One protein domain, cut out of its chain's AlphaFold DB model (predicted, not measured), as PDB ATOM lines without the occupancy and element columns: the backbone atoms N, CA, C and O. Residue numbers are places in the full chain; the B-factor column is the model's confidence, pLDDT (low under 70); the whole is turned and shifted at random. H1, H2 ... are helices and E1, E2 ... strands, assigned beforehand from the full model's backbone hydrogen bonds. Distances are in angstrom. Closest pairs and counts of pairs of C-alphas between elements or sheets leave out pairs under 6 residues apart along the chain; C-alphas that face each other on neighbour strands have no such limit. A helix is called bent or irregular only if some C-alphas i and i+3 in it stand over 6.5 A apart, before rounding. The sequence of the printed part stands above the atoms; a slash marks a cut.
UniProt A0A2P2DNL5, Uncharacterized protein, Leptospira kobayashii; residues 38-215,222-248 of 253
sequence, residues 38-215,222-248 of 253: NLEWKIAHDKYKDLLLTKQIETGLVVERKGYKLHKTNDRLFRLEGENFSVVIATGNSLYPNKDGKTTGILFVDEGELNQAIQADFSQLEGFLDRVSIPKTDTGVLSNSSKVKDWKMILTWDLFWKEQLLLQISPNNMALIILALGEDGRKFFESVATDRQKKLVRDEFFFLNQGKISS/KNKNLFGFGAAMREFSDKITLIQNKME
ATOM      1  N   ASN A  38     -12.124 -71.537  -3.607       94.06
ATOM      2  CA  ASN A  38     -12.253 -71.333  -2.163       94.06
ATOM      3  C   ASN A  38     -11.057 -71.840  -1.359       94.06
ATOM      4  O   ASN A  38     -10.721 -71.257  -0.331       94.06
ATOM      5  N   LEU A  39     -10.392 -72.894  -1.830       94.44
ATOM      6  CA  LEU A  39      -9.198 -73.403  -1.172       94.44
ATOM      7  C   LEU A  39      -7.999 -72.484  -1.422       94.44
ATOM      8  O   LEU A  39      -7.306 -72.125  -0.476       94.44
ATOM      9  N   GLU A  40      -7.793 -72.053  -2.670       94.81
ATOM     10  CA  GLU A  40      -6.713 -71.121  -3.011       94.81
ATOM     11  C   GLU A  40      -6.896 -69.768  -2.317       94.81
ATOM     12  O   GLU A  40      -5.934 -69.238  -1.760       94.81
ATOM     13  N   TRP A  41      -8.130 -69.252  -2.277       96.12
ATOM     14  CA  TRP A  41      -8.470 -68.048  -1.522       96.12
ATOM     15  C   TRP A  41      -8.173 -68.218  -0.036       96.12
ATOM     16  O   TRP A  41      -7.540 -67.345   0.545       96.12
ATOM     17  N   LYS A  42      -8.588 -69.332   0.583       95.62
ATOM     18  CA  LYS A  42      -8.378 -69.554   2.017       95.62
ATOM     19  C   LYS A  42      -6.893 -69.541   2.368       95.62
ATOM     20  O   LYS A  42      -6.496 -68.820   3.274       95.62
ATOM     21  N   ILE A  43      -6.071 -70.268   1.609       93.00
ATOM     22  CA  ILE A  43      -4.615 -70.289   1.808       93.00
ATOM     23  C   ILE A  43      -4.033 -68.876   1.626       93.00
ATOM     24  O   ILE A  43      -3.222 -68.435   2.440       93.00
ATOM     25  N   ALA A  44      -4.481 -68.144   0.600       92.06
ATOM     26  CA  ALA A  44      -4.001 -66.791   0.327       92.06
ATOM     27  C   ALA A  44      -4.429 -65.799   1.412       92.06
ATOM     28  O   ALA A  44      -3.667 -64.900   1.755       92.06
ATOM     29  N   HIS A  45      -5.622 -65.973   1.968       92.88
ATOM     30  CA  HIS A  45      -6.187 -65.150   3.025       92.88
ATOM     31  C   HIS A  45      -5.521 -65.411   4.376       92.88
ATOM     32  O   HIS A  45      -5.194 -64.458   5.080       92.88
ATOM     33  N   ASP A  46      -5.236 -66.669   4.708       91.12
ATOM     34  CA  ASP A  46      -4.467 -67.018   5.905       91.12
ATOM     35  C   ASP A  46      -3.052 -66.422   5.808       91.12
ATOM     36  O   ASP A  46      -2.601 -65.707   6.701       91.12
ATOM     37  N   LYS A  47      -2.406 -66.559   4.646       89.56
ATOM     38  CA  LYS A  47      -1.111 -65.924   4.372       89.56
ATOM     39  C   LYS A  47      -1.167 -64.391   4.396       89.56
ATOM     40  O   LYS A  47      -0.232 -63.750   4.872       89.56
ATOM     41  N   TYR A  48      -2.236 -63.788   3.870       88.19
ATOM     42  CA  TYR A  48      -2.467 -62.340   3.911       88.19
ATOM     43  C   TYR A  48      -2.521 -61.852   5.358       88.19
ATOM     44  O   TYR A  48      -1.850 -60.877   5.696       88.19
ATOM     45  N   LYS A  49      -3.257 -62.567   6.218       86.38
ATOM     46  CA  LYS A  49      -3.312 -62.286   7.653       86.38
ATOM     47  C   LYS A  49      -1.929 -62.396   8.272       86.38
ATOM     48  O   LYS A  49      -1.479 -61.413   8.848       86.38
ATOM     49  N   ASP A  50      -1.236 -63.515   8.095       85.62
ATOM     50  CA  ASP A  50       0.066 -63.768   8.725       85.62
ATOM     51  C   ASP A  50       1.135 -62.728   8.351       85.62
ATOM     52  O   ASP A  50       1.955 -62.344   9.187       85.62
ATOM     53  N   LEU A  51       1.132 -62.250   7.102       84.69
ATOM     54  CA  LEU A  51       2.150 -61.323   6.606       84.69
ATOM     55  C   LEU A  51       1.827 -59.847   6.857       84.69
ATOM     56  O   LEU A  51       2.747 -59.038   6.998       84.69
ATOM     57  N   LEU A  52       0.550 -59.467   6.910       85.88
ATOM     58  CA  LEU A  52       0.133 -58.073   7.077       85.88
ATOM     59  C   LEU A  52      -0.253 -57.783   8.525       85.88
ATOM     60  O   LEU A  52      -1.411 -57.529   8.849       85.88
ATOM     61  N   LEU A  53       0.759 -57.752   9.391       88.00
ATOM     62  CA  LEU A  53       0.611 -57.537  10.836       88.00
ATOM     63  C   LEU A  53      -0.239 -56.297  11.180       88.00
ATOM     64  O   LEU A  53      -1.069 -56.335  12.082       88.00
ATOM     65  N   THR A  54      -0.105 -55.207  10.418       87.62
ATOM     66  CA  THR A  54      -0.853 -53.950  10.636       87.62
ATOM     67  C   THR A  54      -2.352 -54.045  10.319       87.62
ATOM     68  O   THR A  54      -3.114 -53.138  10.671       87.62
ATOM     69  N   LYS A  55      -2.786 -55.116   9.644       83.38
ATOM     70  CA  LYS A  55      -4.192 -55.405   9.331       83.38
ATOM     71  C   LYS A  55      -4.861 -56.321  10.349       83.38
ATOM     72  O   LYS A  55      -6.080 -56.424  10.327       83.38
ATOM     73  N   GLN A  56      -4.097 -56.956  11.236       82.94
ATOM     74  CA  GLN A  56      -4.643 -57.878  12.234       82.94
ATOM     75  C   GLN A  56      -5.291 -57.166  13.426       82.94
ATOM     76  O   GLN A  56      -6.123 -57.756  14.107       82.94
ATOM     77  N   ILE A  57      -4.906 -55.915  13.682       84.50
ATOM     78  CA  ILE A  57      -5.422 -55.121  14.796       84.50
ATOM     79  C   ILE A  57      -5.950 -53.776  14.306       84.50
ATOM     80  O   ILE A  57      -5.429 -53.195  13.352       84.50
ATOM     81  N   GLU A  58      -6.983 -53.263  14.966       81.31
ATOM     82  CA  GLU A  58      -7.533 -51.933  14.683       81.31
ATOM     83  C   GLU A  58      -6.688 -50.842  15.347       81.31
ATOM     84  O   GLU A  58      -6.311 -49.866  14.697       81.31
ATOM     85  N   THR A  59      -6.318 -51.051  16.614       86.94
ATOM     86  CA  THR A  59      -5.476 -50.155  17.417       86.94
ATOM     87  C   THR A  59      -4.632 -50.958  18.418       86.94
ATOM     88  O   THR A  59      -4.945 -52.111  18.712       86.94
ATOM     89  N   GLY A  60      -3.553 -50.372  18.943       92.44
ATOM     90  CA  GLY A  60      -2.690 -50.985  19.961       92.44
ATOM     91  C   GLY A  60      -1.352 -51.504  19.428       92.44
ATOM     92  O   GLY A  60      -0.860 -51.048  18.401       92.44
ATOM     93  N   LEU A  61      -0.709 -52.416  20.160       95.31
ATOM     94  CA  LEU A  61       0.608 -52.959  19.808       95.31
ATOM     95  C   LEU A  61       0.510 -53.909  18.602       95.31
ATOM     96  O   LEU A  61      -0.094 -54.970  18.705       95.31
ATOM     97  N   VAL A  62       1.141 -53.549  17.480       94.12
ATOM     98  CA  VAL A  62       1.225 -54.381  16.265       94.12
ATOM     99  C   VAL A  62       2.320 -55.431  16.407       94.12
ATOM    100  O   VAL A  62       2.114 -56.604  16.114       94.12
ATOM    101  N   VAL A  63       3.522 -55.001  16.799       94.56
ATOM    102  CA  VAL A  63       4.674 -55.892  16.946       94.56
ATOM    103  C   VAL A  63       5.648 -55.341  17.977       94.56
ATOM    104  O   VAL A  63       5.916 -54.142  18.017       94.56
ATOM    105  N   GLU A  64       6.214 -56.243  18.770       95.50
ATOM    106  CA  GLU A  64       7.335 -55.986  19.665       95.50
ATOM    107  C   GLU A  64       8.503 -56.879  19.243       95.50
ATOM    108  O   GLU A  64       8.381 -58.102  19.138       95.50
ATOM    109  N   ARG A  65       9.637 -56.254  18.929       94.88
ATOM    110  CA  ARG A  65      10.894 -56.925  18.584       94.88
ATOM    111  C   ARG A  65      11.995 -56.426  19.508       94.88
ATOM    112  O   ARG A  65      11.867 -55.394  20.161       94.88
ATOM    113  N   LYS A  66      13.123 -57.138  19.526       93.06
ATOM    114  CA  LYS A  66      14.321 -56.675  20.229       93.06
ATOM    115  C   LYS A  66      14.781 -55.347  19.609       93.06
ATOM    116  O   LYS A  66      15.309 -55.347  18.502       93.06
ATOM    117  N   GLY A  67      14.543 -54.244  20.315       94.19
ATOM    118  CA  GLY A  67      14.961 -52.892  19.929       94.19
ATOM    119  C   GLY A  67      13.847 -51.959  19.447       94.19
ATOM    120  O   GLY A  67      14.094 -50.759  19.380       94.19
ATOM    121  N   TYR A  68      12.639 -52.455  19.141       96.94
ATOM    122  CA  TYR A  68      11.535 -51.568  18.760       96.94
ATOM    123  C   TYR A  68      10.136 -52.148  19.001       96.94
ATOM    124  O   TYR A  68       9.922 -53.364  19.027       96.94
ATOM    125  N   LYS A  69       9.165 -51.242  19.099       97.44
ATOM    126  CA  LYS A  69       7.727 -51.492  19.167       97.44
ATOM    127  C   LYS A  69       7.030 -50.690  18.084       97.44
ATOM    128  O   LYS A  69       7.344 -49.522  17.873       97.44
ATOM    129  N   LEU A  70       6.077 -51.310  17.402       97.06
ATOM    130  CA  LEU A  70       5.169 -50.612  16.501       97.06
ATOM    131  C   LEU A  70       3.774 -50.645  17.109       97.06
ATOM    132  O   LEU A  70       3.201 -51.718  17.285       97.06
ATOM    133  N   HIS A  71       3.219 -49.474  17.381       95.94
ATOM    134  CA  HIS A  71       1.837 -49.287  17.791       95.94
ATOM    135  C   HIS A  71       1.018 -48.731  16.628       95.94
ATOM    136  O   HIS A  71       1.499 -47.914  15.847       95.94
ATOM    137  N   LYS A  72      -0.232 -49.164  16.515       93.19
ATOM    138  CA  LYS A  72      -1.231 -48.647  15.588       93.19
ATOM    139  C   LYS A  72      -2.199 -47.765  16.363       93.19
ATOM    140  O   LYS A  72      -2.829 -48.217  17.315       93.19
ATOM    141  N   THR A  73      -2.315 -46.512  15.954       85.88
ATOM    142  CA  THR A  73      -3.293 -45.571  16.510       85.88
ATOM    143  C   THR A  73      -4.619 -45.684  15.768       85.88
ATOM    144  O   THR A  73      -5.671 -45.629  16.391       85.88
ATOM    145  N   ASN A  74      -4.564 -45.842  14.444       82.94
ATOM    146  CA  ASN A  74      -5.706 -46.102  13.567       82.94
ATOM    147  C   ASN A  74      -5.206 -46.717  12.240       82.94
ATOM    148  O   ASN A  74      -4.030 -47.055  12.111       82.94
ATOM    149  N   ASP A  75      -6.065 -46.851  11.229       78.62
ATOM    150  CA  ASP A  75      -5.723 -47.494   9.948       78.62
ATOM    151  C   ASP A  75      -4.580 -46.866   9.145       78.62
ATOM    152  O   ASP A  75      -3.998 -47.533   8.282       78.62
ATOM    153  N   ARG A  76      -4.253 -45.605   9.417       83.88
ATOM    154  CA  ARG A  76      -3.248 -44.831   8.685       83.88
ATOM    155  C   ARG A  76      -2.158 -44.263   9.578       83.88
ATOM    156  O   ARG A  76      -1.173 -43.761   9.051       83.88
ATOM    157  N   LEU A  77      -2.304 -44.358  10.896       88.25
ATOM    158  CA  LEU A  77      -1.414 -43.737  11.862       88.25
ATOM    159  C   LEU A  77      -0.793 -44.770  12.794       88.25
ATOM    160  O   LEU A  77      -1.490 -45.533  13.462       88.25
ATOM    161  N   PHE A  78       0.531 -44.735  12.879       93.19
ATOM    162  CA  PHE A  78       1.340 -45.649  13.667       93.19
ATOM    163  C   PHE A  78       2.366 -44.875  14.487       93.19
ATOM    164  O   PHE A  78       2.735 -43.747  14.157       93.19
ATOM    165  N   ARG A  79       2.866 -45.502  15.545       95.12
ATOM    166  CA  ARG A  79       4.004 -45.018  16.313       95.12
ATOM    167  C   ARG A  79       5.058 -46.109  16.398       95.12
ATOM    168  O   ARG A  79       4.765 -47.210  16.855       95.12
ATOM    169  N   LEU A  80       6.261 -45.802  15.938       97.31
ATOM    170  CA  LEU A  80       7.426 -46.667  16.028       97.31
ATOM    171  C   LEU A  80       8.324 -46.140  17.149       97.31
ATOM    172  O   LEU A  80       8.864 -45.040  17.048       97.31
ATOM    173  N   GLU A  81       8.464 -46.917  18.214       97.06
ATOM    174  CA  GLU A  81       9.247 -46.568  19.401       97.06
ATOM    175  C   GLU A  81      10.433 -47.522  19.524       97.06
ATOM    176  O   GLU A  81      10.286 -48.729  19.346       97.06
ATOM    177  N   GLY A  82      11.608 -46.989  19.823       96.25
ATOM    178  CA  GLY A  82      12.827 -47.735  20.109       96.25
ATOM    179  C   GLY A  82      13.547 -47.123  21.302       96.25
ATOM    180  O   GLY A  82      13.040 -46.207  21.943       96.25
ATOM    181  N   GLU A  83      14.744 -47.616  21.603       95.12
ATOM    182  CA  GLU A  83      15.516 -47.152  22.764       95.12
ATOM    183  C   GLU A  83      15.844 -45.650  22.705       95.12
ATOM    184  O   GLU A  83      15.824 -44.964  23.722       95.12
ATOM    185  N   ASN A  84      16.106 -45.128  21.506       95.44
ATOM    186  CA  ASN A  84      16.545 -43.752  21.277       95.44
ATOM    187  C   ASN A  84      15.660 -42.971  20.291       95.44
ATOM    188  O   ASN A  84      16.043 -41.882  19.863       95.44
ATOM    189  N   PHE A  85      14.500 -43.505  19.902       96.00
ATOM    190  CA  PHE A  85      13.591 -42.825  18.979       96.00
ATOM    191  C   PHE A  85      12.120 -43.099  19.311       96.00
ATOM    192  O   PHE A  85      11.752 -44.160  19.805       96.00
ATOM    193  N   SER A  86      11.261 -42.144  18.965       96.00
ATOM    194  CA  SER A  86       9.806 -42.305  18.941       96.00
ATOM    195  C   SER A  86       9.268 -41.514  17.757       96.00
ATOM    196  O   SER A  86       9.254 -40.284  17.778       96.00
ATOM    197  N   VAL A  87       8.854 -42.220  16.709       96.12
ATOM    198  CA  VAL A  87       8.455 -41.633  15.426       96.12
ATOM    199  C   VAL A  87       6.992 -41.938  15.151       96.12
ATOM    200  O   VAL A  87       6.550 -43.082  15.245       96.12
ATOM    201  N   VAL A  88       6.237 -40.909  14.773       93.00
ATOM    202  CA  VAL A  88       4.885 -41.071  14.237       93.00
ATOM    203  C   VAL A  88       4.992 -41.353  12.741       93.00
ATOM    204  O   VAL A  88       5.606 -40.589  12.003       93.00
ATOM    205  N   ILE A  89       4.399 -42.457  12.297       93.25
ATOM    206  CA  ILE A  89       4.377 -42.879  10.897       93.25
ATOM    207  C   ILE A  89       2.943 -42.760  10.398       93.25
ATOM    208  O   ILE A  89       2.047 -43.433  10.908       93.25
ATOM    209  N   ALA A  90       2.737 -41.937   9.377       89.06
ATOM    210  CA  ALA A  90       1.467 -41.840   8.675       89.06
ATOM    211  C   ALA A  90       1.588 -42.469   7.277       89.06
ATOM    212  O   ALA A  90       2.517 -42.174   6.530       89.06
ATOM    213  N   THR A  91       0.658 -43.362   6.930       84.75
ATOM    214  CA  THR A  91       0.601 -44.071   5.633       84.75
ATOM    215  C   THR A  91      -0.446 -43.481   4.684       84.75
ATOM    216  O   THR A  91      -0.849 -44.106   3.697       84.75
ATOM    217  N   GLY A  92      -0.930 -42.289   5.013       81.25
ATOM    218  CA  GLY A  92      -1.926 -41.523   4.281       81.25
ATOM    219  C   GLY A  92      -2.568 -40.487   5.194       81.25
ATOM    220  O   GLY A  92      -2.279 -40.445   6.395       81.25
ATOM    221  N   ASN A  93      -3.448 -39.676   4.618       83.31
ATOM    222  CA  ASN A  93      -4.282 -38.773   5.398       83.31
ATOM    223  C   ASN A  93      -5.119 -39.575   6.402       83.31
ATOM    224  O   ASN A  93      -5.440 -40.749   6.202       83.31
ATOM    225  N   SER A  94      -5.396 -38.968   7.543       80.12
ATOM    226  CA  SER A  94      -6.140 -39.616   8.607       80.12
ATOM    227  C   SER A  94      -6.773 -38.563   9.467       80.12
ATOM    228  O   SER A  94      -6.082 -37.879  10.211       80.12
ATOM    229  N   LEU A  95      -8.082 -38.462   9.399       81.31
ATOM    230  CA  LEU A  95      -8.858 -37.731  10.371       81.31
ATOM    231  C   LEU A  95      -9.577 -38.749  11.270       81.31
ATOM    232  O   LEU A  95      -9.783 -39.901  10.883       81.31
ATOM    233  N   TYR A  96      -9.959 -38.352  12.478       75.00
ATOM    234  CA  TYR A  96     -10.848 -39.112  13.358       75.00
ATOM    235  C   TYR A  96     -11.520 -38.172  14.373       75.00
ATOM    236  O   TYR A  96     -10.939 -37.144  14.739       75.00
ATOM    237  N   PRO A  97     -12.740 -38.483  14.842       78.44
ATOM    238  CA  PRO A  97     -13.360 -37.730  15.924       78.44
ATOM    239  C   PRO A  97     -12.604 -37.968  17.238       78.44
ATOM    240  O   PRO A  97     -12.235 -39.097  17.571       78.44
ATOM    241  N   ASN A  98     -12.372 -36.905  18.002       79.12
ATOM    242  CA  ASN A  98     -11.853 -36.981  19.360       79.12
ATOM    243  C   ASN A  98     -13.001 -37.160  20.379       79.12
ATOM    244  O   ASN A  98     -14.182 -37.111  20.030       79.12
ATOM    245  N   LYS A  99     -12.657 -37.349  21.660       80.94
ATOM    246  CA  LYS A  99     -13.640 -37.532  22.748       80.94
ATOM    247  C   LYS A  99     -14.569 -36.326  22.953       80.94
ATOM    248  O   LYS A  99     -15.665 -36.504  23.469       80.94
ATOM    249  N   ASP A 100     -14.150 -35.143  22.515       84.06
ATOM    250  CA  ASP A 100     -14.894 -33.885  22.636       84.06
ATOM    251  C   ASP A 100     -15.746 -33.585  21.386       84.06
ATOM    252  O   ASP A 100     -16.262 -32.480  21.234       84.06
ATOM    253  N   GLY A 101     -15.856 -34.539  20.453       79.12
ATOM    254  CA  GLY A 101     -16.610 -34.395  19.205       79.12
ATOM    255  C   GLY A 101     -15.920 -33.561  18.120       79.12
ATOM    256  O   GLY A 101     -16.490 -33.376  17.048       79.12
ATOM    257  N   LYS A 102     -14.693 -33.078  18.351       84.12
ATOM    258  CA  LYS A 102     -13.886 -32.377  17.343       84.12
ATOM    259  C   LYS A 102     -13.164 -33.376  16.445       84.12
ATOM    260  O   LYS A 102     -12.599 -34.355  16.928       84.12
ATOM    261  N   THR A 103     -13.097 -33.094  15.150       83.19
ATOM    262  CA  THR A 103     -12.257 -33.860  14.222       83.19
ATOM    263  C   THR A 103     -10.791 -33.470  14.394       83.19
ATOM    264  O   THR A 103     -10.449 -32.292  14.363       83.19
ATOM    265  N   THR A 104      -9.919 -34.458  14.566       84.62
ATOM    266  CA  THR A 104      -8.463 -34.290  14.673       84.62
ATOM    267  C   THR A 104      -7.760 -35.258  13.729       84.62
ATOM    268  O   THR A 104      -8.348 -36.263  13.333       84.62
ATOM    269  N   GLY A 105      -6.506 -34.999  13.357       85.00
ATOM    270  CA  GLY A 105      -5.807 -35.901  12.451       85.00
ATOM    271  C   GLY A 105      -4.511 -35.385  11.847       85.00
ATOM    272  O   GLY A 105      -3.934 -34.408  12.314       85.00
ATOM    273  N   ILE A 106      -4.065 -36.085  10.805       86.81
ATOM    274  CA  ILE A 106      -2.903 -35.769   9.979       86.81
ATOM    275  C   ILE A 106      -3.366 -35.620   8.533       86.81
ATOM    276  O   ILE A 106      -3.989 -36.530   7.979       86.81
ATOM    277  N   LEU A 107      -3.025 -34.484   7.930       88.44
ATOM    278  CA  LEU A 107      -3.208 -34.208   6.512       88.44
ATOM    279  C   LEU A 107      -1.846 -33.884   5.890       88.44
ATOM    280  O   LEU A 107      -1.108 -33.040   6.389       88.44
ATOM    281  N   PHE A 108      -1.527 -34.568   4.804       86.50
ATOM    282  CA  PHE A 108      -0.446 -34.259   3.891       86.50
ATOM    283  C   PHE A 108      -0.981 -33.242   2.886       86.50
ATOM    284  O   PHE A 108      -1.742 -33.592   1.984       86.50
ATOM    285  N   VAL A 109      -0.609 -31.985   3.095       88.25
ATOM    286  CA  VAL A 109      -0.976 -30.843   2.255       88.25
ATOM    287  C   VAL A 109       0.315 -30.251   1.715       88.25
ATOM    288  O   VAL A 109       1.296 -30.151   2.456       88.25
ATOM    289  N   ASP A 110       0.320 -29.867   0.443       89.69
ATOM    290  CA  ASP A 110       1.407 -29.059  -0.097       89.69
ATOM    291  C   ASP A 110       1.472 -27.701   0.621       89.69
ATOM    292  O   ASP A 110       0.448 -27.092   0.927       89.69
ATOM    293  N   GLU A 111       2.674 -27.203   0.909       91.75
ATOM    294  CA  GLU A 111       2.826 -25.960   1.670       91.75
ATOM    295  C   GLU A 111       2.223 -24.748   0.935       91.75
ATOM    296  O   GLU A 111       1.651 -23.863   1.574       91.75
ATOM    297  N   GLY A 112       2.292 -24.708  -0.398       91.44
ATOM    298  CA  GLY A 112       1.680 -23.655  -1.205       91.44
ATOM    299  C   GLY A 112       0.154 -23.698  -1.146       91.44
ATOM    300  O   GLY A 112      -0.479 -22.669  -0.899       91.44
ATOM    301  N   GLU A 113      -0.435 -24.889  -1.290       90.88
ATOM    302  CA  GLU A 113      -1.885 -25.087  -1.141       90.88
ATOM    303  C   GLU A 113      -2.364 -24.723   0.264       90.88
ATOM    304  O   GLU A 113      -3.383 -24.050   0.413       90.88
ATOM    305  N   LEU A 114      -1.615 -25.118   1.299       93.06
ATOM    306  CA  LEU A 114      -1.922 -24.756   2.678       93.06
ATOM    307  C   LEU A 114      -1.950 -23.236   2.836       93.06
ATOM    308  O   LEU A 114      -2.932 -22.697   3.344       93.06
ATOM    309  N   ASN A 115      -0.901 -22.552   2.372       94.06
ATOM    310  CA  ASN A 115      -0.815 -21.098   2.440       94.06
ATOM    311  C   ASN A 115      -1.970 -20.428   1.697       94.06
ATOM    312  O   ASN A 115      -2.545 -19.485   2.227       94.06
ATOM    313  N   GLN A 116      -2.353 -20.920   0.518       92.06
ATOM    314  CA  GLN A 116      -3.497 -20.397  -0.226       92.06
ATOM    315  C   GLN A 116      -4.825 -20.641   0.510       92.06
ATOM    316  O   GLN A 116      -5.656 -19.737   0.602       92.06
ATOM    317  N   ALA A 117      -5.025 -21.844   1.055       90.81
ATOM    318  CA  ALA A 117      -6.266 -22.237   1.714       90.81
ATOM    319  C   ALA A 117      -6.554 -21.404   2.972       90.81
ATOM    320  O   ALA A 117      -7.714 -21.038   3.197       90.81
ATOM    321  N   ILE A 118      -5.517 -21.075   3.756       93.31
ATOM    322  CA  ILE A 118      -5.637 -20.288   4.998       93.31
ATOM    323  C   ILE A 118      -5.822 -18.780   4.772       93.31
ATOM    324  O   ILE A 118      -6.139 -18.080   5.728       93.31
ATOM    325  N   GLN A 119      -5.648 -18.263   3.546       93.19
ATOM    326  CA  GLN A 119      -5.906 -16.840   3.252       93.19
ATOM    327  C   GLN A 119      -7.394 -16.483   3.221       93.19
ATOM    328  O   GLN A 119      -7.741 -15.307   3.269       93.19
ATOM    329  N   ALA A 120      -8.278 -17.466   3.077       87.56
ATOM    330  CA  ALA A 120      -9.704 -17.219   2.949       87.56
ATOM    331  C   ALA A 120     -10.468 -17.780   4.152       87.56
ATOM    332  O   ALA A 120     -10.100 -18.810   4.713       87.56
ATOM    333  N   ASP A 121     -11.591 -17.161   4.497       89.25
ATOM    334  CA  ASP A 121     -12.363 -17.558   5.673       89.25
ATOM    335  C   ASP A 121     -13.077 -18.901   5.466       89.25
ATOM    336  O   ASP A 121     -13.619 -19.187   4.392       89.25
ATOM    337  N   PHE A 122     -13.081 -19.731   6.507       87.75
ATOM    338  CA  PHE A 122     -13.899 -20.937   6.621       87.75
ATOM    339  C   PHE A 122     -14.250 -21.175   8.095       87.75
ATOM    340  O   PHE A 122     -13.436 -20.953   8.987       87.75
ATOM    341  N   SER A 123     -15.472 -21.636   8.361       85.25
ATOM    342  CA  SER A 123     -15.962 -21.914   9.723       85.25
ATOM    343  C   SER A 123     -16.066 -23.405  10.043       85.25
ATOM    344  O   SER A 123     -16.364 -23.766  11.178       85.25
ATOM    345  N   GLN A 124     -15.880 -24.268   9.041       86.19
ATOM    346  CA  GLN A 124     -16.018 -25.723   9.131       86.19
ATOM    347  C   GLN A 124     -14.855 -26.403   8.402       86.19
ATOM    348  O   GLN A 124     -14.282 -25.827   7.473       86.19
ATOM    349  N   LEU A 125     -14.517 -27.628   8.813       85.62
ATOM    350  CA  LEU A 125     -13.402 -28.398   8.252       85.62
ATOM    351  C   LEU A 125     -13.596 -28.678   6.756       85.62
ATOM    352  O   LEU A 125     -12.636 -28.628   5.994       85.62
ATOM    353  N   GLU A 126     -14.832 -28.909   6.326       83.12
ATOM    354  CA  GLU A 126     -15.212 -29.127   4.930       83.12
ATOM    355  C   GLU A 126     -14.755 -27.968   4.036       83.12
ATOM    356  O   GLU A 126     -14.188 -28.197   2.972       83.12
ATOM    357  N   GLY A 127     -14.910 -26.726   4.511       85.19
ATOM    358  CA  GLY A 127     -14.491 -25.534   3.771       85.19
ATOM    359  C   GLY A 127     -12.975 -25.425   3.594       85.19
ATOM    360  O   GLY A 127     -12.517 -24.868   2.600       85.19
ATOM    361  N   PHE A 128     -12.194 -25.983   4.525       88.81
ATOM    362  CA  PHE A 128     -10.750 -26.135   4.354       88.81
ATOM    363  C   PHE A 128     -10.425 -27.277   3.383       88.81
ATOM    364  O   PHE A 128      -9.634 -27.091   2.462       88.81
ATOM    365  N   LEU A 129     -11.058 -28.443   3.558       86.25
ATOM    366  CA  LEU A 129     -10.809 -29.635   2.743       86.25
ATOM    367  C   LEU A 129     -11.138 -29.437   1.260       86.25
ATOM    368  O   LEU A 129     -10.444 -30.000   0.425       86.25
ATOM    369  N   ASP A 130     -12.151 -28.639   0.920       83.06
ATOM    370  CA  ASP A 130     -12.489 -28.340  -0.480       83.06
ATOM    371  C   ASP A 130     -11.463 -27.412  -1.169       83.06
ATOM    372  O   ASP A 130     -11.494 -27.263  -2.389       83.06
ATOM    373  N   ARG A 131     -10.553 -26.784  -0.410       84.44
ATOM    374  CA  ARG A 131      -9.519 -25.873  -0.937       84.44
ATOM    375  C   ARG A 131      -8.145 -26.503  -1.086       84.44
ATOM    376  O   ARG A 131      -7.300 -25.938  -1.771       84.44
ATOM    377  N   VAL A 132      -7.918 -27.633  -0.432       84.44
ATOM    378  CA  VAL A 132      -6.686 -28.410  -0.562       84.44
ATOM    379  C   VAL A 132      -6.959 -29.596  -1.475       84.44
ATOM    380  O   VAL A 132      -8.032 -30.196  -1.410       84.44
ATOM    381  N   SER A 133      -6.007 -29.969  -2.329       75.81
ATOM    382  CA  SER A 133      -6.203 -31.024  -3.334       75.81
ATOM    383  C   SER A 133      -6.105 -32.428  -2.725       75.81
ATOM    384  O   SER A 133      -5.452 -33.322  -3.264       75.81
ATOM    385  N   ILE A 134      -6.741 -32.649  -1.573       70.94
ATOM    386  CA  ILE A 134      -6.722 -33.935  -0.889       70.94
ATOM    387  C   ILE A 134      -7.842 -34.825  -1.437       70.94
ATOM    388  O   ILE A 134      -9.021 -34.464  -1.347       70.94
ATOM    389  N   PRO A 135      -7.529 -36.043  -1.918       61.84
ATOM    390  CA  PRO A 135      -8.555 -37.009  -2.276       61.84
ATOM    391  C   PRO A 135      -9.485 -37.281  -1.089       61.84
ATOM    392  O   PRO A 135      -9.044 -37.678  -0.007       61.84
ATOM    393  N   LYS A 136     -10.800 -37.124  -1.289       58.97
ATOM    394  CA  LYS A 136     -11.805 -37.369  -0.235       58.97
ATOM    395  C   LYS A 136     -11.732 -38.800   0.323       58.97
ATOM    396  O   LYS A 136     -12.041 -39.021   1.488       58.97
ATOM    397  N   THR A 137     -11.236 -39.753  -0.468       53.25
ATOM    398  CA  THR A 137     -10.959 -41.145  -0.070       53.25
ATOM    399  C   THR A 137      -9.827 -41.295   0.946       53.25
ATOM    400  O   THR A 137      -9.780 -42.300   1.651       53.25
ATOM    401  N   ASP A 138      -8.912 -40.328   1.020       53.22
ATOM    402  CA  ASP A 138      -7.739 -40.409   1.887       53.22
ATOM    403  C   ASP A 138      -8.008 -39.832   3.278       53.22
ATOM    404  O   ASP A 138      -7.342 -40.224   4.225       53.22
ATOM    405  N   THR A 139      -8.980 -38.934   3.452       53.25
ATOM    406  CA  THR A 139      -9.171 -38.221   4.731       53.25
ATOM    407  C   THR A 139      -9.894 -39.030   5.804       53.25
ATOM    408  O   THR A 139      -9.726 -38.742   6.984       53.25
ATOM    409  N   GLY A 140     -10.689 -40.038   5.445       53.34
ATOM    410  CA  GLY A 140     -11.384 -40.912   6.401       53.34
ATOM    411  C   GLY A 140     -12.448 -40.248   7.299       53.34
ATOM    412  O   GLY A 140     -13.209 -40.978   7.925       53.34
ATOM    413  N   VAL A 141     -12.560 -38.907   7.354       40.53
ATOM    414  CA  VAL A 141     -13.569 -38.167   8.159       40.53
ATOM    415  C   VAL A 141     -14.336 -37.166   7.336       40.53
ATOM    416  O   VAL A 141     -14.456 -35.998   7.664       40.53
ATOM    417  N   LEU A 142     -14.993 -37.660   6.312       36.72
ATOM    418  CA  LEU A 142     -16.279 -37.082   5.979       36.72
ATOM    419  C   LEU A 142     -17.238 -38.250   5.936       36.72
ATOM    420  O   LEU A 142     -17.371 -38.838   4.878       36.72
ATOM    421  N   SER A 143     -17.800 -38.643   7.092       36.00
ATOM    422  CA  SER A 143     -19.053 -39.415   7.181       36.00
ATOM    423  C   SER A 143     -19.628 -39.521   8.607       36.00
ATOM    424  O   SER A 143     -19.821 -40.617   9.120       36.00
ATOM    425  N   ASN A 144     -19.988 -38.394   9.225       32.44
ATOM    426  CA  ASN A 144     -21.270 -38.359   9.953       32.44
ATOM    427  C   ASN A 144     -22.382 -37.700   9.108       32.44
ATOM    428  O   ASN A 144     -23.544 -37.730   9.496       32.44
ATOM    429  N   SER A 145     -22.056 -37.170   7.919       31.89
ATOM    430  CA  SER A 145     -23.025 -36.544   7.002       31.89
ATOM    431  C   SER A 145     -22.798 -36.796   5.502       31.89
ATOM    432  O   SER A 145     -23.664 -36.459   4.701       31.89
ATOM    433  N   SER A 146     -21.727 -37.462   5.068       31.89
ATOM    434  CA  SER A 146     -21.618 -37.920   3.677       31.89
ATOM    435  C   SER A 146     -20.887 -39.240   3.617       31.89
ATOM    436  O   SER A 146     -19.773 -39.322   4.073       31.89
ATOM    437  N   LYS A 147     -21.494 -40.272   3.058       36.28
ATOM    438  CA  LYS A 147     -20.846 -41.441   2.458       36.28
ATOM    439  C   LYS A 147     -19.365 -41.183   2.057       36.28
ATOM    440  O   LYS A 147     -19.111 -40.815   0.911       36.28
ATOM    441  N   VAL A 148     -18.375 -41.521   2.903       39.59
ATOM    442  CA  VAL A 148     -17.265 -42.326   2.364       39.59
ATOM    443  C   VAL A 148     -18.026 -43.461   1.720       39.59
ATOM    444  O   VAL A 148     -18.808 -44.115   2.412       39.59
ATOM    445  N   LYS A 149     -17.996 -43.537   0.389       48.53
ATOM    446  CA  LYS A 149     -18.764 -44.520  -0.365       48.53
ATOM    447  C   LYS A 149     -18.208 -45.880   0.035       48.53
ATOM    448  O   LYS A 149     -17.290 -46.387  -0.599       48.53
ATOM    449  N   ASP A 150     -18.706 -46.386   1.164       67.56
ATOM    450  CA  ASP A 150     -18.439 -47.706   1.688       67.56
ATOM    451  C   ASP A 150     -18.612 -48.600   0.486       67.56
ATOM    452  O   ASP A 150     -19.644 -48.536  -0.189       67.56
ATOM    453  N   TRP A 151     -17.575 -49.358   0.155       83.06
ATOM    454  CA  TRP A 151     -17.614 -50.235  -0.999       83.06
ATOM    455  C   TRP A 151     -18.874 -51.116  -0.943       83.06
ATOM    456  O   TRP A 151     -19.401 -51.473  -1.988       83.06
ATOM    457  N   LYS A 152     -19.432 -51.371   0.254       85.00
ATOM    458  CA  LYS A 152     -20.714 -52.057   0.459       85.00
ATOM    459  C   LYS A 152     -21.901 -51.425  -0.263       85.00
ATOM    460  O   LYS A 152     -22.883 -52.118  -0.502       85.00
ATOM    461  N   MET A 153     -21.839 -50.164  -0.679       84.81
ATOM    462  CA  MET A 153     -22.883 -49.580  -1.515       84.81
ATOM    463  C   MET A 153     -23.021 -50.288  -2.867       84.81
ATOM    464  O   MET A 153     -24.105 -50.293  -3.437       84.81
ATOM    465  N   ILE A 154     -21.963 -50.937  -3.368       90.06
ATOM    466  CA  ILE A 154     -22.058 -51.749  -4.587       90.06
ATOM    467  C   ILE A 154     -22.979 -52.955  -4.389       90.06
ATOM    468  O   ILE A 154     -23.493 -53.502  -5.358       90.06
ATOM    469  N   LEU A 155     -23.203 -53.393  -3.142       88.81
ATOM    470  CA  LEU A 155     -24.069 -54.531  -2.841       88.81
ATOM    471  C   LEU A 155     -25.529 -54.227  -3.184       88.81
ATOM    472  O   LEU A 155     -26.268 -55.155  -3.515       88.81
ATOM    473  N   THR A 156     -25.924 -52.952  -3.176       89.88
ATOM    474  CA  THR A 156     -27.278 -52.516  -3.544       89.88
ATOM    475  C   THR A 156     -27.437 -52.251  -5.037       89.88
ATOM    476  O   THR A 156     -28.538 -51.933  -5.468       89.88
ATOM    477  N   TRP A 157     -26.366 -52.335  -5.832       93.56
ATOM    478  CA  TRP A 157     -26.457 -52.148  -7.279       93.56
ATOM    479  C   TRP A 157     -27.144 -53.333  -7.951       93.56
ATOM    480  O   TRP A 157     -27.058 -54.476  -7.480       93.56
ATOM    481  N   ASP A 158     -27.752 -53.073  -9.104       94.56
ATOM    482  CA  ASP A 158     -28.238 -54.134  -9.977       94.56
ATOM    483  C   ASP A 158     -27.083 -55.012 -10.468       94.56
ATOM    484  O   ASP A 158     -25.927 -54.581 -10.551       94.56
ATOM    485  N   LEU A 159     -27.403 -56.266 -10.801       94.56
ATOM    486  CA  LEU A 159     -26.415 -57.256 -11.236       94.56
ATOM    487  C   LEU A 159     -25.570 -56.737 -12.406       94.56
ATOM    488  O   LEU A 159     -24.349 -56.851 -12.362       94.56
ATOM    489  N   PHE A 160     -26.205 -56.082 -13.380       95.44
ATOM    490  CA  PHE A 160     -25.528 -55.473 -14.522       95.44
ATOM    491  C   PHE A 160     -24.380 -54.543 -14.096       95.44
ATOM    492  O   PHE A 160     -23.251 -54.688 -14.559       95.44
ATOM    493  N   TRP A 161     -24.623 -53.625 -13.158       96.31
ATOM    494  CA  TRP A 161     -23.608 -52.671 -12.701       96.31
ATOM    495  C   TRP A 161     -22.495 -53.330 -11.890       96.31
ATOM    496  O   TRP A 161     -21.329 -52.937 -11.992       96.31
ATOM    497  N   LYS A 162     -22.831 -54.370 -11.121       96.81
ATOM    498  CA  LYS A 162     -21.836 -55.196 -10.427       96.81
ATOM    499  C   LYS A 162     -20.931 -55.919 -11.427       96.81
ATOM    500  O   LYS A 162     -19.714 -55.927 -11.252       96.81
ATOM    501  N   GLU A 163     -21.495 -56.479 -12.494       96.50
ATOM    502  CA  GLU A 163     -20.737 -57.126 -13.568       96.50
ATOM    503  C   GLU A 163     -19.845 -56.124 -14.309       96.50
ATOM    504  O   GLU A 163     -18.660 -56.398 -14.515       96.50
ATOM    505  N   GLN A 164     -20.368 -54.936 -14.638       96.25
ATOM    506  CA  GLN A 164     -19.582 -53.859 -15.247       96.25
ATOM    507  C   GLN A 164     -18.389 -53.466 -14.373       96.25
ATOM    508  O   GLN A 164     -17.286 -53.292 -14.891       96.25
ATOM    509  N   LEU A 165     -18.569 -53.385 -13.052       96.25
ATOM    510  CA  LEU A 165     -17.468 -53.138 -12.124       96.25
ATOM    511  C   LEU A 165     -16.409 -54.247 -12.195       96.25
ATOM    512  O   LEU A 165     -15.224 -53.944 -12.339       96.25
ATOM    513  N   LEU A 166     -16.814 -55.523 -12.147       96.56
ATOM    514  CA  LEU A 166     -15.874 -56.648 -12.234       96.56
ATOM    515  C   LEU A 166     -15.111 -56.683 -13.566       96.56
ATOM    516  O   LEU A 166     -13.947 -57.073 -13.583       96.56
ATOM    517  N   LEU A 167     -15.731 -56.270 -14.674       95.62
ATOM    518  CA  LEU A 167     -15.079 -56.198 -15.989       95.62
ATOM    519  C   LEU A 167     -13.985 -55.124 -16.064       95.62
ATOM    520  O   LEU A 167     -13.067 -55.242 -16.873       95.62
ATOM    521  N   GLN A 168     -14.063 -54.088 -15.228       95.38
ATOM    522  CA  GLN A 168     -13.078 -53.004 -15.191       95.38
ATOM    523  C   GLN A 168     -11.852 -53.318 -14.329       95.38
ATOM    524  O   GLN A 168     -10.924 -52.507 -14.294       95.38
ATOM    525  N   ILE A 169     -11.844 -54.453 -13.626       95.19
ATOM    526  CA  ILE A 169     -10.799 -54.806 -12.666       95.19
ATOM    527  C   ILE A 169     -10.046 -56.035 -13.166       95.19
ATOM    528  O   ILE A 169     -10.624 -57.085 -13.448       95.19
ATOM    529  N   SER A 170      -8.724 -55.920 -13.256       94.69
ATOM    530  CA  SER A 170      -7.874 -57.034 -13.670       94.69
ATOM    531  C   SER A 170      -7.855 -58.158 -12.617       94.69
ATOM    532  O   SER A 170      -7.953 -57.879 -11.418       94.69
ATOM    533  N   PRO A 171      -7.672 -59.435 -13.016       94.50
ATOM    534  CA  PRO A 171      -7.713 -60.567 -12.084       94.50
ATOM    535  C   PRO A 171      -6.749 -60.443 -10.897       94.50
ATOM    536  O   PRO A 171      -7.128 -60.731  -9.764       94.50
ATOM    537  N   ASN A 172      -5.529 -59.955 -11.135       91.56
ATOM    538  CA  ASN A 172      -4.522 -59.742 -10.094       91.56
ATOM    539  C   ASN A 172      -4.962 -58.705  -9.042       91.56
ATOM    540  O   ASN A 172      -4.735 -58.891  -7.849       91.56
ATOM    541  N   ASN A 173      -5.613 -57.618  -9.467       92.75
ATOM    542  CA  ASN A 173      -6.165 -56.616  -8.563       92.75
ATOM    543  C   ASN A 173      -7.380 -57.157  -7.831       92.75
ATOM    544  O   ASN A 173      -7.479 -56.977  -6.623       92.75
ATOM    545  N   MET A 174      -8.258 -57.872  -8.534       96.44
ATOM    546  CA  MET A 174      -9.426 -58.504  -7.933       96.44
ATOM    547  C   MET A 174      -9.030 -59.491  -6.831       96.44
ATOM    548  O   MET A 174      -9.614 -59.461  -5.753       96.44
ATOM    549  N   ALA A 175      -7.987 -60.298  -7.043       95.62
ATOM    550  CA  ALA A 175      -7.452 -61.177  -6.007       95.62
ATOM    551  C   ALA A 175      -7.035 -60.386  -4.753       95.62
ATOM    552  O   ALA A 175      -7.463 -60.705  -3.645       95.62
ATOM    553  N   LEU A 176      -6.264 -59.306  -4.910       93.00
ATOM    554  CA  LEU A 176      -5.845 -58.466  -3.782       93.00
ATOM    555  C   LEU A 176      -7.015 -57.741  -3.099       93.00
ATOM    556  O   LEU A 176      -7.008 -57.615  -1.876       93.00
ATOM    557  N   ILE A 177      -8.015 -57.291  -3.861       93.94
ATOM    558  CA  ILE A 177      -9.236 -56.655  -3.340       93.94
ATOM    559  C   ILE A 177     -10.028 -57.657  -2.501       93.94
ATOM    560  O   ILE A 177     -10.378 -57.354  -1.365       93.94
ATOM    561  N   ILE A 178     -10.254 -58.871  -3.011       95.69
ATOM    562  CA  ILE A 178     -10.963 -59.926  -2.277       95.69
ATOM    563  C   ILE A 178     -10.232 -60.264  -0.972       95.69
ATOM    564  O   ILE A 178     -10.877 -60.434   0.056       95.69
ATOM    565  N   LEU A 179      -8.897 -60.335  -0.980       93.31
ATOM    566  CA  LEU A 179      -8.126 -60.574   0.246       93.31
ATOM    567  C   LEU A 179      -8.244 -59.414   1.240       93.31
ATOM    568  O   LEU A 179      -8.409 -59.657   2.431       93.31
ATOM    569  N   ALA A 180      -8.197 -58.170   0.759       89.31
ATOM    570  CA  ALA A 180      -8.312 -56.980   1.599       89.31
ATOM    571  C   ALA A 180      -9.712 -56.804   2.211       89.31
ATOM    572  O   ALA A 180      -9.827 -56.335   3.340       89.31
ATOM    573  N   LEU A 181     -10.761 -57.182   1.479       89.75
ATOM    574  CA  LEU A 181     -12.157 -57.143   1.929       89.75
ATOM    575  C   LEU A 181     -12.581 -58.409   2.695       89.75
ATOM    576  O   LEU A 181     -13.666 -58.451   3.275       89.75
ATOM    577  N   GLY A 182     -11.750 -59.452   2.678       90.75
ATOM    578  CA  GLY A 182     -12.013 -60.724   3.336       90.75
ATOM    579  C   GLY A 182     -13.258 -61.436   2.804       90.75
ATOM    580  O   GLY A 182     -13.513 -61.517   1.600       90.75
ATOM    581  N   GLU A 183     -14.034 -61.995   3.728       92.31
ATOM    582  CA  GLU A 183     -15.186 -62.847   3.425       92.31
ATOM    583  C   GLU A 183     -16.294 -62.110   2.658       92.31
ATOM    584  O   GLU A 183     -16.904 -62.683   1.753       92.31
ATOM    585  N   ASP A 184     -16.530 -60.835   2.972       90.50
ATOM    586  CA  ASP A 184     -17.542 -60.026   2.289       90.50
ATOM    587  C   ASP A 184     -17.156 -59.798   0.818       90.50
ATOM    588  O   ASP A 184     -17.989 -59.946  -0.080       90.50
ATOM    589  N   GLY A 185     -15.872 -59.529   0.555       93.44
ATOM    590  CA  GLY A 185     -15.337 -59.416  -0.803       93.44
ATOM    591  C   GLY A 185     -15.414 -60.730  -1.579       93.44
ATOM    592  O   GLY A 185     -15.785 -60.733  -2.754       93.44
ATOM    593  N   ARG A 186     -15.126 -61.860  -0.916       96.56
ATOM    594  CA  ARG A 186     -15.246 -63.202  -1.508       96.56
ATOM    595  C   ARG A 186     -16.681 -63.491  -1.932       96.56
ATOM    596  O   ARG A 186     -16.905 -63.849  -3.085       96.56
ATOM    597  N   LYS A 187     -17.644 -63.297  -1.026       96.06
ATOM    598  CA  LYS A 187     -19.073 -63.518  -1.295       96.06
ATOM    599  C   LYS A 187     -19.582 -62.621  -2.417       96.06
ATOM    600  O   LYS A 187     -20.262 -63.110  -3.319       96.06
ATOM    601  N   PHE A 188     -19.217 -61.336  -2.395       95.75
ATOM    602  CA  PHE A 188     -19.554 -60.405  -3.468       95.75
ATOM    603  C   PHE A 188     -19.053 -60.930  -4.818       95.75
ATOM    604  O   PHE A 188     -19.850 -61.121  -5.736       95.75
ATOM    605  N   PHE A 189     -17.760 -61.250  -4.914       97.31
ATOM    606  CA  PHE A 189     -17.168 -61.751  -6.148       97.31
ATOM    607  C   PHE A 189     -17.818 -63.057  -6.613       97.31
ATOM    608  O   PHE A 189     -18.180 -63.173  -7.778       97.31
ATOM    609  N   GLU A 190     -18.025 -64.035  -5.727       96.44
ATOM    610  CA  GLU A 190     -18.632 -65.314  -6.109       96.44
ATOM    611  C   GLU A 190     -20.071 -65.177  -6.620       96.44
ATOM    612  O   GLU A 190     -20.469 -65.952  -7.496       96.44
ATOM    613  N   SER A 191     -20.825 -64.202  -6.101       95.75
ATOM    614  CA  SER A 191     -22.223 -63.967  -6.482       95.75
ATOM    615  C   SER A 191     -22.400 -63.285  -7.841       95.75
ATOM    616  O   SER A 191     -23.474 -63.382  -8.425       95.75
ATOM    617  N   VAL A 192     -21.359 -62.618  -8.350       96.69
ATOM    618  CA  VAL A 192     -21.421 -61.814  -9.586       96.69
ATOM    619  C   VAL A 192     -20.513 -62.382 -10.681       96.69
ATOM    620  O   VAL A 192     -20.839 -62.325 -11.861       96.69
ATOM    621  N   ALA A 193     -19.353 -62.931 -10.321       96.69
ATOM    622  CA  ALA A 193     -18.338 -63.324 -11.288       96.69
ATOM    623  C   ALA A 193     -18.737 -64.559 -12.105       96.69
ATOM    624  O   ALA A 193     -19.187 -65.582 -11.577       96.69
ATOM    625  N   THR A 194     -18.423 -64.500 -13.397       96.38
ATOM    626  CA  THR A 194     -18.501 -65.645 -14.309       96.38
ATOM    627  C   THR A 194     -17.506 -66.745 -13.924       96.38
ATOM    628  O   THR A 194     -16.465 -66.488 -13.309       96.38
ATOM    629  N   ASP A 195     -17.746 -67.977 -14.377       96.19
ATOM    630  CA  ASP A 195     -16.818 -69.099 -14.163       96.19
ATOM    631  C   ASP A 195     -15.414 -68.823 -14.708       96.19
ATOM    632  O   ASP A 195     -14.410 -69.253 -14.133       96.19
ATOM    633  N   ARG A 196     -15.321 -68.072 -15.812       95.31
ATOM    634  CA  ARG A 196     -14.037 -67.661 -16.381       95.31
ATOM    635  C   ARG A 196     -13.297 -66.707 -15.445       95.31
ATOM    636  O   ARG A 196     -12.113 -66.918 -15.202       95.31
ATOM    637  N   GLN A 197     -13.972 -65.694 -14.903       96.62
ATOM    638  CA  GLN A 197     -13.370 -64.763 -13.942       96.62
ATOM    639  C   GLN A 197     -12.947 -65.485 -12.658       96.62
ATOM    640  O   GLN A 197     -11.832 -65.270 -12.185       96.62
ATOM    641  N   LYS A 198     -13.776 -66.403 -12.144       97.56
ATOM    642  CA  LYS A 198     -13.442 -67.239 -10.979       97.56
ATOM    643  C   LYS A 198     -12.172 -68.060 -11.205       97.56
ATOM    644  O   LYS A 198     -11.317 -68.101 -10.325       97.56
ATOM    645  N   LYS A 199     -12.007 -68.664 -12.387       96.38
ATOM    646  CA  LYS A 199     -10.779 -69.397 -12.754       96.38
ATOM    647  C   LYS A 199      -9.553 -68.487 -12.795       96.38
ATOM    648  O   LYS A 199      -8.537 -68.837 -12.209       96.38
ATOM    649  N   LEU A 200      -9.660 -67.314 -13.422       95.62
ATOM    650  CA  LEU A 200      -8.545 -66.364 -13.505       95.62
ATOM    651  C   LEU A 200      -8.109 -65.882 -12.116       95.62
ATOM    652  O   LEU A 200      -6.932 -65.934 -11.790       95.62
ATOM    653  N   VAL A 201      -9.053 -65.473 -11.266       96.38
ATOM    654  CA  VAL A 201      -8.747 -64.995  -9.905       96.38
ATOM    655  C   VAL A 201      -8.231 -66.124  -9.008       96.38
ATOM    656  O   VAL A 201      -7.332 -65.900  -8.201       96.38
ATOM    657  N   ARG A 202      -8.729 -67.356  -9.170       96.12
ATOM    658  CA  ARG A 202      -8.147 -68.534  -8.509       96.12
ATOM    659  C   ARG A 202      -6.667 -68.685  -8.859       96.12
ATOM    660  O   ARG A 202      -5.866 -68.943  -7.965       96.12
ATOM    661  N   ASP A 203      -6.317 -68.580 -10.137       93.25
ATOM    662  CA  ASP A 203      -4.932 -68.756 -10.577       93.25
ATOM    663  C   ASP A 203      -4.031 -67.675  -9.956       93.25
ATOM    664  O   ASP A 203      -2.929 -67.973  -9.499       93.25
ATOM    665  N   GLU A 204      -4.539 -66.449  -9.812       93.44
ATOM    666  CA  GLU A 204      -3.855 -65.380  -9.075       93.44
ATOM    667  C   GLU A 204      -3.655 -65.720  -7.590       93.44
ATOM    668  O   GLU A 204      -2.550 -65.547  -7.073       93.44
ATOM    669  N   PHE A 205      -4.659 -66.274  -6.897       93.38
ATOM    670  CA  PHE A 205      -4.471 -66.765  -5.523       93.38
ATOM    671  C   PHE A 205      -3.400 -67.851  -5.443       93.38
ATOM    672  O   PHE A 205      -2.524 -67.789  -4.581       93.38
ATOM    673  N   PHE A 206      -3.413 -68.803  -6.375       91.31
ATOM    674  CA  PHE A 206      -2.402 -69.851  -6.457       91.31
ATOM    675  C   PHE A 206      -0.982 -69.279  -6.610       91.31
ATOM    676  O   PHE A 206      -0.036 -69.758  -5.972       91.31
ATOM    677  N   PHE A 207      -0.807 -68.225  -7.409       87.50
ATOM    678  CA  PHE A 207       0.481 -67.545  -7.531       87.50
ATOM    679  C   PHE A 207       0.861 -66.761  -6.270       87.50
ATOM    680  O   PHE A 207       2.007 -66.849  -5.821       87.50
ATOM    681  N   LEU A 208      -0.085 -66.056  -5.645       87.00
ATOM    682  CA  LEU A 208       0.135 -65.375  -4.363       87.00
ATOM    683  C   LEU A 208       0.552 -66.362  -3.263       87.00
ATOM    684  O   LEU A 208       1.436 -66.057  -2.457       87.00
ATOM    685  N   ASN A 209      -0.013 -67.571  -3.264       88.19
ATOM    686  CA  ASN A 209       0.327 -68.648  -2.334       88.19
ATOM    687  C   ASN A 209       1.784 -69.099  -2.472       88.19
ATOM    688  O   ASN A 209       2.445 -69.355  -1.464       88.19
ATOM    689  N   GLN A 210       2.321 -69.104  -3.690       82.81
ATOM    690  CA  GLN A 210       3.718 -69.458  -3.960       82.81
ATOM    691  C   GLN A 210       4.708 -68.317  -3.719       82.81
ATOM    692  O   GLN A 210       5.867 -68.591  -3.409       82.81
ATOM    693  N   GLY A 211       4.272 -67.061  -3.854       72.12
ATOM    694  CA  GLY A 211       5.155 -65.900  -3.735       72.12
ATOM    695  C   GLY A 211       5.851 -65.822  -2.374       72.12
ATOM    696  O   GLY A 211       5.245 -66.093  -1.339       72.12
ATOM    697  N   LYS A 212       7.130 -65.459  -2.336       65.75
ATOM    698  CA  LYS A 212       7.852 -65.240  -1.070       65.75
ATOM    699  C   LYS A 212       7.715 -63.786  -0.608       65.75
ATOM    700  O   LYS A 212       7.216 -62.933  -1.334       65.75
ATOM    701  N   ILE A 213       8.114 -63.522   0.638       59.00
ATOM    702  CA  ILE A 213       7.946 -62.223   1.317       59.00
ATOM    703  C   ILE A 213       8.770 -61.106   0.643       59.00
ATOM    704  O   ILE A 213       8.402 -59.939   0.741       59.00
ATOM    705  N   SER A 214       9.855 -61.435  -0.068       51.06
ATOM    706  CA  SER A 214      10.706 -60.432  -0.713       51.06
ATOM    707  C   SER A 214      10.218 -60.079  -2.127       51.06
ATOM    708  O   SER A 214       9.763 -60.930  -2.892       51.06
ATOM    709  N   SER A 215      10.350 -58.803  -2.501       50.72
ATOM    710  CA  SER A 215      10.164 -58.323  -3.879       50.72
ATOM    711  C   SER A 215      11.183 -58.917  -4.862       50.72
ATOM    712  O   SER A 215      10.967 -58.850  -6.070       50.72
ATOM    713  N   LYS A 222       5.848 -60.866 -12.908       48.41
ATOM    714  CA  LYS A 222       4.598 -60.204 -13.341       48.41
ATOM    715  C   LYS A 222       3.486 -60.221 -12.286       48.41
ATOM    716  O   LYS A 222       2.557 -59.424 -12.383       48.41
ATOM    717  N   ASN A 223       3.593 -61.070 -11.262       52.12
ATOM    718  CA  ASN A 223       2.544 -61.226 -10.254       52.12
ATOM    719  C   ASN A 223       2.787 -60.266  -9.081       52.12
ATOM    720  O   ASN A 223       3.872 -60.255  -8.492       52.12
ATOM    721  N   LYS A 224       1.781 -59.436  -8.764       58.44
ATOM    722  CA  LYS A 224       1.824 -58.503  -7.627       58.44
ATOM    723  C   LYS A 224       2.028 -59.293  -6.329       58.44
ATOM    724  O   LYS A 224       1.464 -60.370  -6.165       58.44
ATOM    725  N   ASN A 225       2.834 -58.765  -5.408       75.12
ATOM    726  CA  ASN A 225       2.958 -59.338  -4.068       75.12
ATOM    727  C   ASN A 225       1.743 -58.949  -3.200       75.12
ATOM    728  O   ASN A 225       0.990 -58.032  -3.536       75.12
ATOM    729  N   LEU A 226       1.572 -59.615  -2.053       81.50
ATOM    730  CA  LEU A 226       0.469 -59.331  -1.121       81.50
ATOM    731  C   LEU A 226       0.491 -57.887  -0.586       81.50
ATOM    732  O   LEU A 226      -0.557 -57.353  -0.239       81.50
ATOM    733  N   PHE A 227       1.653 -57.224  -0.582       83.06
ATOM    734  CA  PHE A 227       1.815 -55.832  -0.147       83.06
ATOM    735  C   PHE A 227       1.240 -54.807  -1.146       83.06
ATOM    736  O   PHE A 227       1.059 -53.643  -0.798       83.06
ATOM    737  N   GLY A 228       0.871 -55.231  -2.361       82.56
ATOM    738  CA  GLY A 228       0.210 -54.394  -3.368       82.56
ATOM    739  C   GLY A 228      -1.257 -54.046  -3.074       82.56
ATOM    740  O   GLY A 228      -1.876 -53.329  -3.864       82.56
ATOM    741  N   PHE A 229      -1.830 -54.527  -1.964       85.62
ATOM    742  CA  PHE A 229      -3.252 -54.360  -1.633       85.62
ATOM    743  C   PHE A 229      -3.704 -52.890  -1.590       85.62
ATOM    744  O   PHE A 229      -4.811 -52.575  -2.016       85.62
ATOM    745  N   GLY A 230      -2.850 -51.968  -1.130       80.94
ATOM    746  CA  GLY A 230      -3.196 -50.545  -1.048       80.94
ATOM    747  C   GLY A 230      -3.388 -49.886  -2.417       80.94
ATOM    748  O   GLY A 230      -4.232 -49.005  -2.570       80.94
ATOM    749  N   ALA A 231      -2.639 -50.317  -3.436       82.38
ATOM    750  CA  ALA A 231      -2.844 -49.853  -4.808       82.38
ATOM    751  C   ALA A 231      -4.119 -50.457  -5.414       82.38
ATOM    752  O   ALA A 231      -4.893 -49.737  -6.035       82.38
ATOM    753  N   ALA A 232      -4.369 -51.747  -5.169       87.12
ATOM    754  CA  ALA A 232      -5.567 -52.427  -5.659       87.12
ATOM    755  C   ALA A 232      -6.861 -51.828  -5.074       87.12
ATOM    756  O   ALA A 232      -7.828 -51.632  -5.800       87.12
ATOM    757  N   MET A 233      -6.864 -51.469  -3.785       86.06
ATOM    758  CA  MET A 233      -8.016 -50.826  -3.139       86.06
ATOM    759  C   MET A 233      -8.285 -49.405  -3.649       86.06
ATOM    760  O   MET A 233      -9.445 -49.014  -3.753       86.06
ATOM    761  N   ARG A 234      -7.242 -48.635  -3.991       81.88
ATOM    762  CA  ARG A 234      -7.417 -47.316  -4.622       81.88
ATOM    763  C   ARG A 234      -8.047 -47.449  -6.000       81.88
ATOM    764  O   ARG A 234      -9.085 -46.853  -6.249       81.88
ATOM    765  N   GLU A 235      -7.497 -48.331  -6.831       84.88
ATOM    766  CA  GLU A 235      -8.069 -48.624  -8.145       84.88
ATOM    767  C   GLU A 235      -9.527 -49.087  -8.033       84.88
ATOM    768  O   GLU A 235     -10.371 -48.656  -8.811       84.88
ATOM    769  N   PHE A 236      -9.855 -49.910  -7.034       89.25
ATOM    770  CA  PHE A 236     -11.231 -50.331  -6.784       89.25
ATOM    771  C   PHE A 236     -12.167 -49.148  -6.513       89.25
ATOM    772  O   PHE A 236     -13.230 -49.054  -7.126       89.25
ATOM    773  N   SER A 237     -11.752 -48.220  -5.649       83.62
ATOM    774  CA  SER A 237     -12.497 -46.991  -5.362       83.62
ATOM    775  C   SER A 237     -12.684 -46.122  -6.613       83.62
ATOM    776  O   SER A 237     -13.780 -45.610  -6.864       83.62
ATOM    777  N   ASP A 238     -11.643 -46.003  -7.438       83.38
ATOM    778  CA  ASP A 238     -11.699 -45.247  -8.693       83.38
ATOM    779  C   ASP A 238     -12.684 -45.888  -9.679       83.38
ATOM    780  O   ASP A 238     -13.484 -45.196 -10.314       83.38
ATOM    781  N   LYS A 239     -12.687 -47.226  -9.783       90.12
ATOM    782  CA  LYS A 239     -13.636 -47.956 -10.638       90.12
ATOM    783  C   LYS A 239     -15.071 -47.866 -10.129       90.12
ATOM    784  O   LYS A 239     -15.972 -47.721 -10.951       90.12
ATOM    785  N   ILE A 240     -15.302 -47.894  -8.815       89.56
ATOM    786  CA  ILE A 240     -16.636 -47.655  -8.239       89.56
ATOM    787  C   ILE A 240     -17.148 -46.278  -8.663       89.56
ATOM    788  O   ILE A 240     -18.256 -46.169  -9.186       89.56
ATOM    789  N   THR A 241     -16.320 -45.245  -8.503       84.00
ATOM    790  CA  THR A 241     -16.666 -43.870  -8.887       84.00
ATOM    791  C   THR A 241     -16.955 -43.765 -10.385       84.00
ATOM    792  O   THR A 241     -17.957 -43.179 -10.788       84.00
ATOM    793  N   LEU A 242     -16.132 -44.399 -11.224       88.44
ATOM    794  CA  LEU A 242     -16.340 -44.440 -12.671       88.44
ATOM    795  C   LEU A 242     -17.699 -45.046 -13.050       88.44
ATOM    796  O   LEU A 242     -18.370 -44.515 -13.932       88.44
ATOM    797  N   ILE A 243     -18.087 -46.161 -12.426       92.31
ATOM    798  CA  ILE A 243     -19.369 -46.817 -12.713       92.31
ATOM    799  C   ILE A 243     -20.539 -45.956 -12.238       92.31
ATOM    800  O   ILE A 243     -21.497 -45.790 -12.981       92.31
ATOM    801  N   GLN A 244     -20.441 -45.333 -11.068       88.12
ATOM    802  CA  GLN A 244     -21.486 -44.432 -10.571       88.12
ATOM    803  C   GLN A 244     -21.730 -43.256 -11.505       88.12
ATOM    804  O   GLN A 244     -22.871 -42.985 -11.856       88.12
ATOM    805  N   ASN A 245     -20.658 -42.632 -11.989       87.50
ATOM    806  CA  ASN A 245     -20.773 -41.537 -12.946       87.50
ATOM    807  C   ASN A 245     -21.418 -41.993 -14.270       87.50
ATOM    808  O   ASN A 245     -21.976 -41.172 -14.991       87.50
ATOM    809  N   LYS A 246     -21.323 -43.282 -14.631       91.38
ATOM    810  CA  LYS A 246     -22.048 -43.845 -15.783       91.38
ATOM    811  C   LYS A 246     -23.526 -44.073 -15.463       91.38
ATOM    812  O   LYS A 246     -24.360 -43.696 -16.272       91.38
ATOM    813  N   MET A 247     -23.833 -44.626 -14.288       90.06
ATOM    814  CA  MET A 247     -25.209 -44.832 -13.812       90.06
ATOM    815  C   MET A 247     -25.998 -43.521 -13.763       90.06
ATOM    816  O   MET A 247     -27.142 -43.468 -14.193       90.06
ATOM    817  N   GLU A 248     -25.383 -42.459 -13.240       89.25
ATOM    818  CA  GLU A 248     -25.998 -41.130 -13.144       89.25
ATOM    819  C   GLU A 248     -26.342 -40.579 -14.534       89.25
ATOM    820  O   GLU A 248     -27.472 -40.159 -14.756       89.25
TER     821      GLU A 248
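AT A GLANCE: This is residues 38 to 215 and 222 to 248 of the 253 residues of an uncharacterized protein of Leptospira kobayashii (UniProt A0A2P2DNL5). Three loosely joined parts stand roughly as a triangle: a lobe of crossed helices, a four-stranded sheet, and a loose group made of the strand hairpin E5-E6 with the short helices H3, H4 and H5. In the lobe H1, H9 and H10 pack on the bent helix H8, and H7 packs on H10. The printed part has 205 residues, mixed in class, in the order H1, H2, E1 to E6, H3 to H10; the sheet E1-E2-E3-E4 is antiparallel. It is only just compact, close to loose, with a radius of gyration of the C-alphas of 19.5 A and spans of 55 by 54 by 31 A.

HOW THE PARTS SIT: H1, residues 38 to 51, touches H9, residues 195 to 210, with Ala 44 and Asn 209 closest, their C-alphas 5.4 A apart. H2, residues 53 to 56, is on the sheet at a height of 8.7 A. E1, 60 to 65, E2, 68 to 72, E3, 77 to 82, and E4, 86 to 90, form a meander, each strand the antiparallel neighbour of the one before; N 62 and O 70, N 71 and O 79, and N 80 and O 87 are each 2.8 A apart. E5, 94 to 97, and E6, 103 to 106, form a hairpin, with N 96 and O 104 at 2.8 A. H3, 111 to 118, is close to but not clearly touching H4, 125 to 129, with the closest C-alphas, Ala 117 and Phe 128, 6.5 A apart. H5, 136 to 139, has C-alpha 139 at 5.1 A from C-alpha 94 of E5, their closest. H6, 151 to 156, only just touches H10, 226 to 248, with 3 pairs of C-alphas within 8 A, closest Trp 151 and Ser 237 at 7.5 A. H7, 159 to 167, touches H10 at a steep tilt of 44 degrees, closest C-alphas Leu 165 and Lys 239, 6.6 A. The hub H8, 171 to 192, was assigned as one helix by its hydrogen bonds but is bent, C-alphas 180 and 183 being 9.2 A apart; its arms are H8a, 171 to 180, and H8b, 183 to 192. H8a touches H10 about perpendicular at 78 degrees, closest C-alphas Asn 173 and Ala 232, 5.1 A. Every O i to N i+4 pair is within hydrogen-bond range in H1, H3, H4, H7, H8a, H8b and H9, against 17 of 19 in H10 and 0 of 2 in H6, which has 3 of 3 O i to N i+3 pairs; H2 and H5 are too short.

IN THESE COORDINATES: H1 begins at C-alpha 38 (-12.253, -71.333, -2.163) and is 19.6 A long. E3 begins at C-alpha 77 (-1.414, -43.737, 11.862). H9 measures 22.9 A. H10, irregular with C-alphas 227 and 230 7.3 A apart, measures 34.3 A and ends at C-alpha 248 (-25.998, -41.130, -13.144).

THE WHOLE: The C-alphas farthest apart, Leu 39 and Gln 119, are 56.8 A apart. Residues 216 to 221 are not printed; C-alphas 215 and 222 are 11.1 A apart. H5 to H6 is a long link. The pLDDT is under 70 at residues 135 to 150, 212 to 215 and 222 to 224.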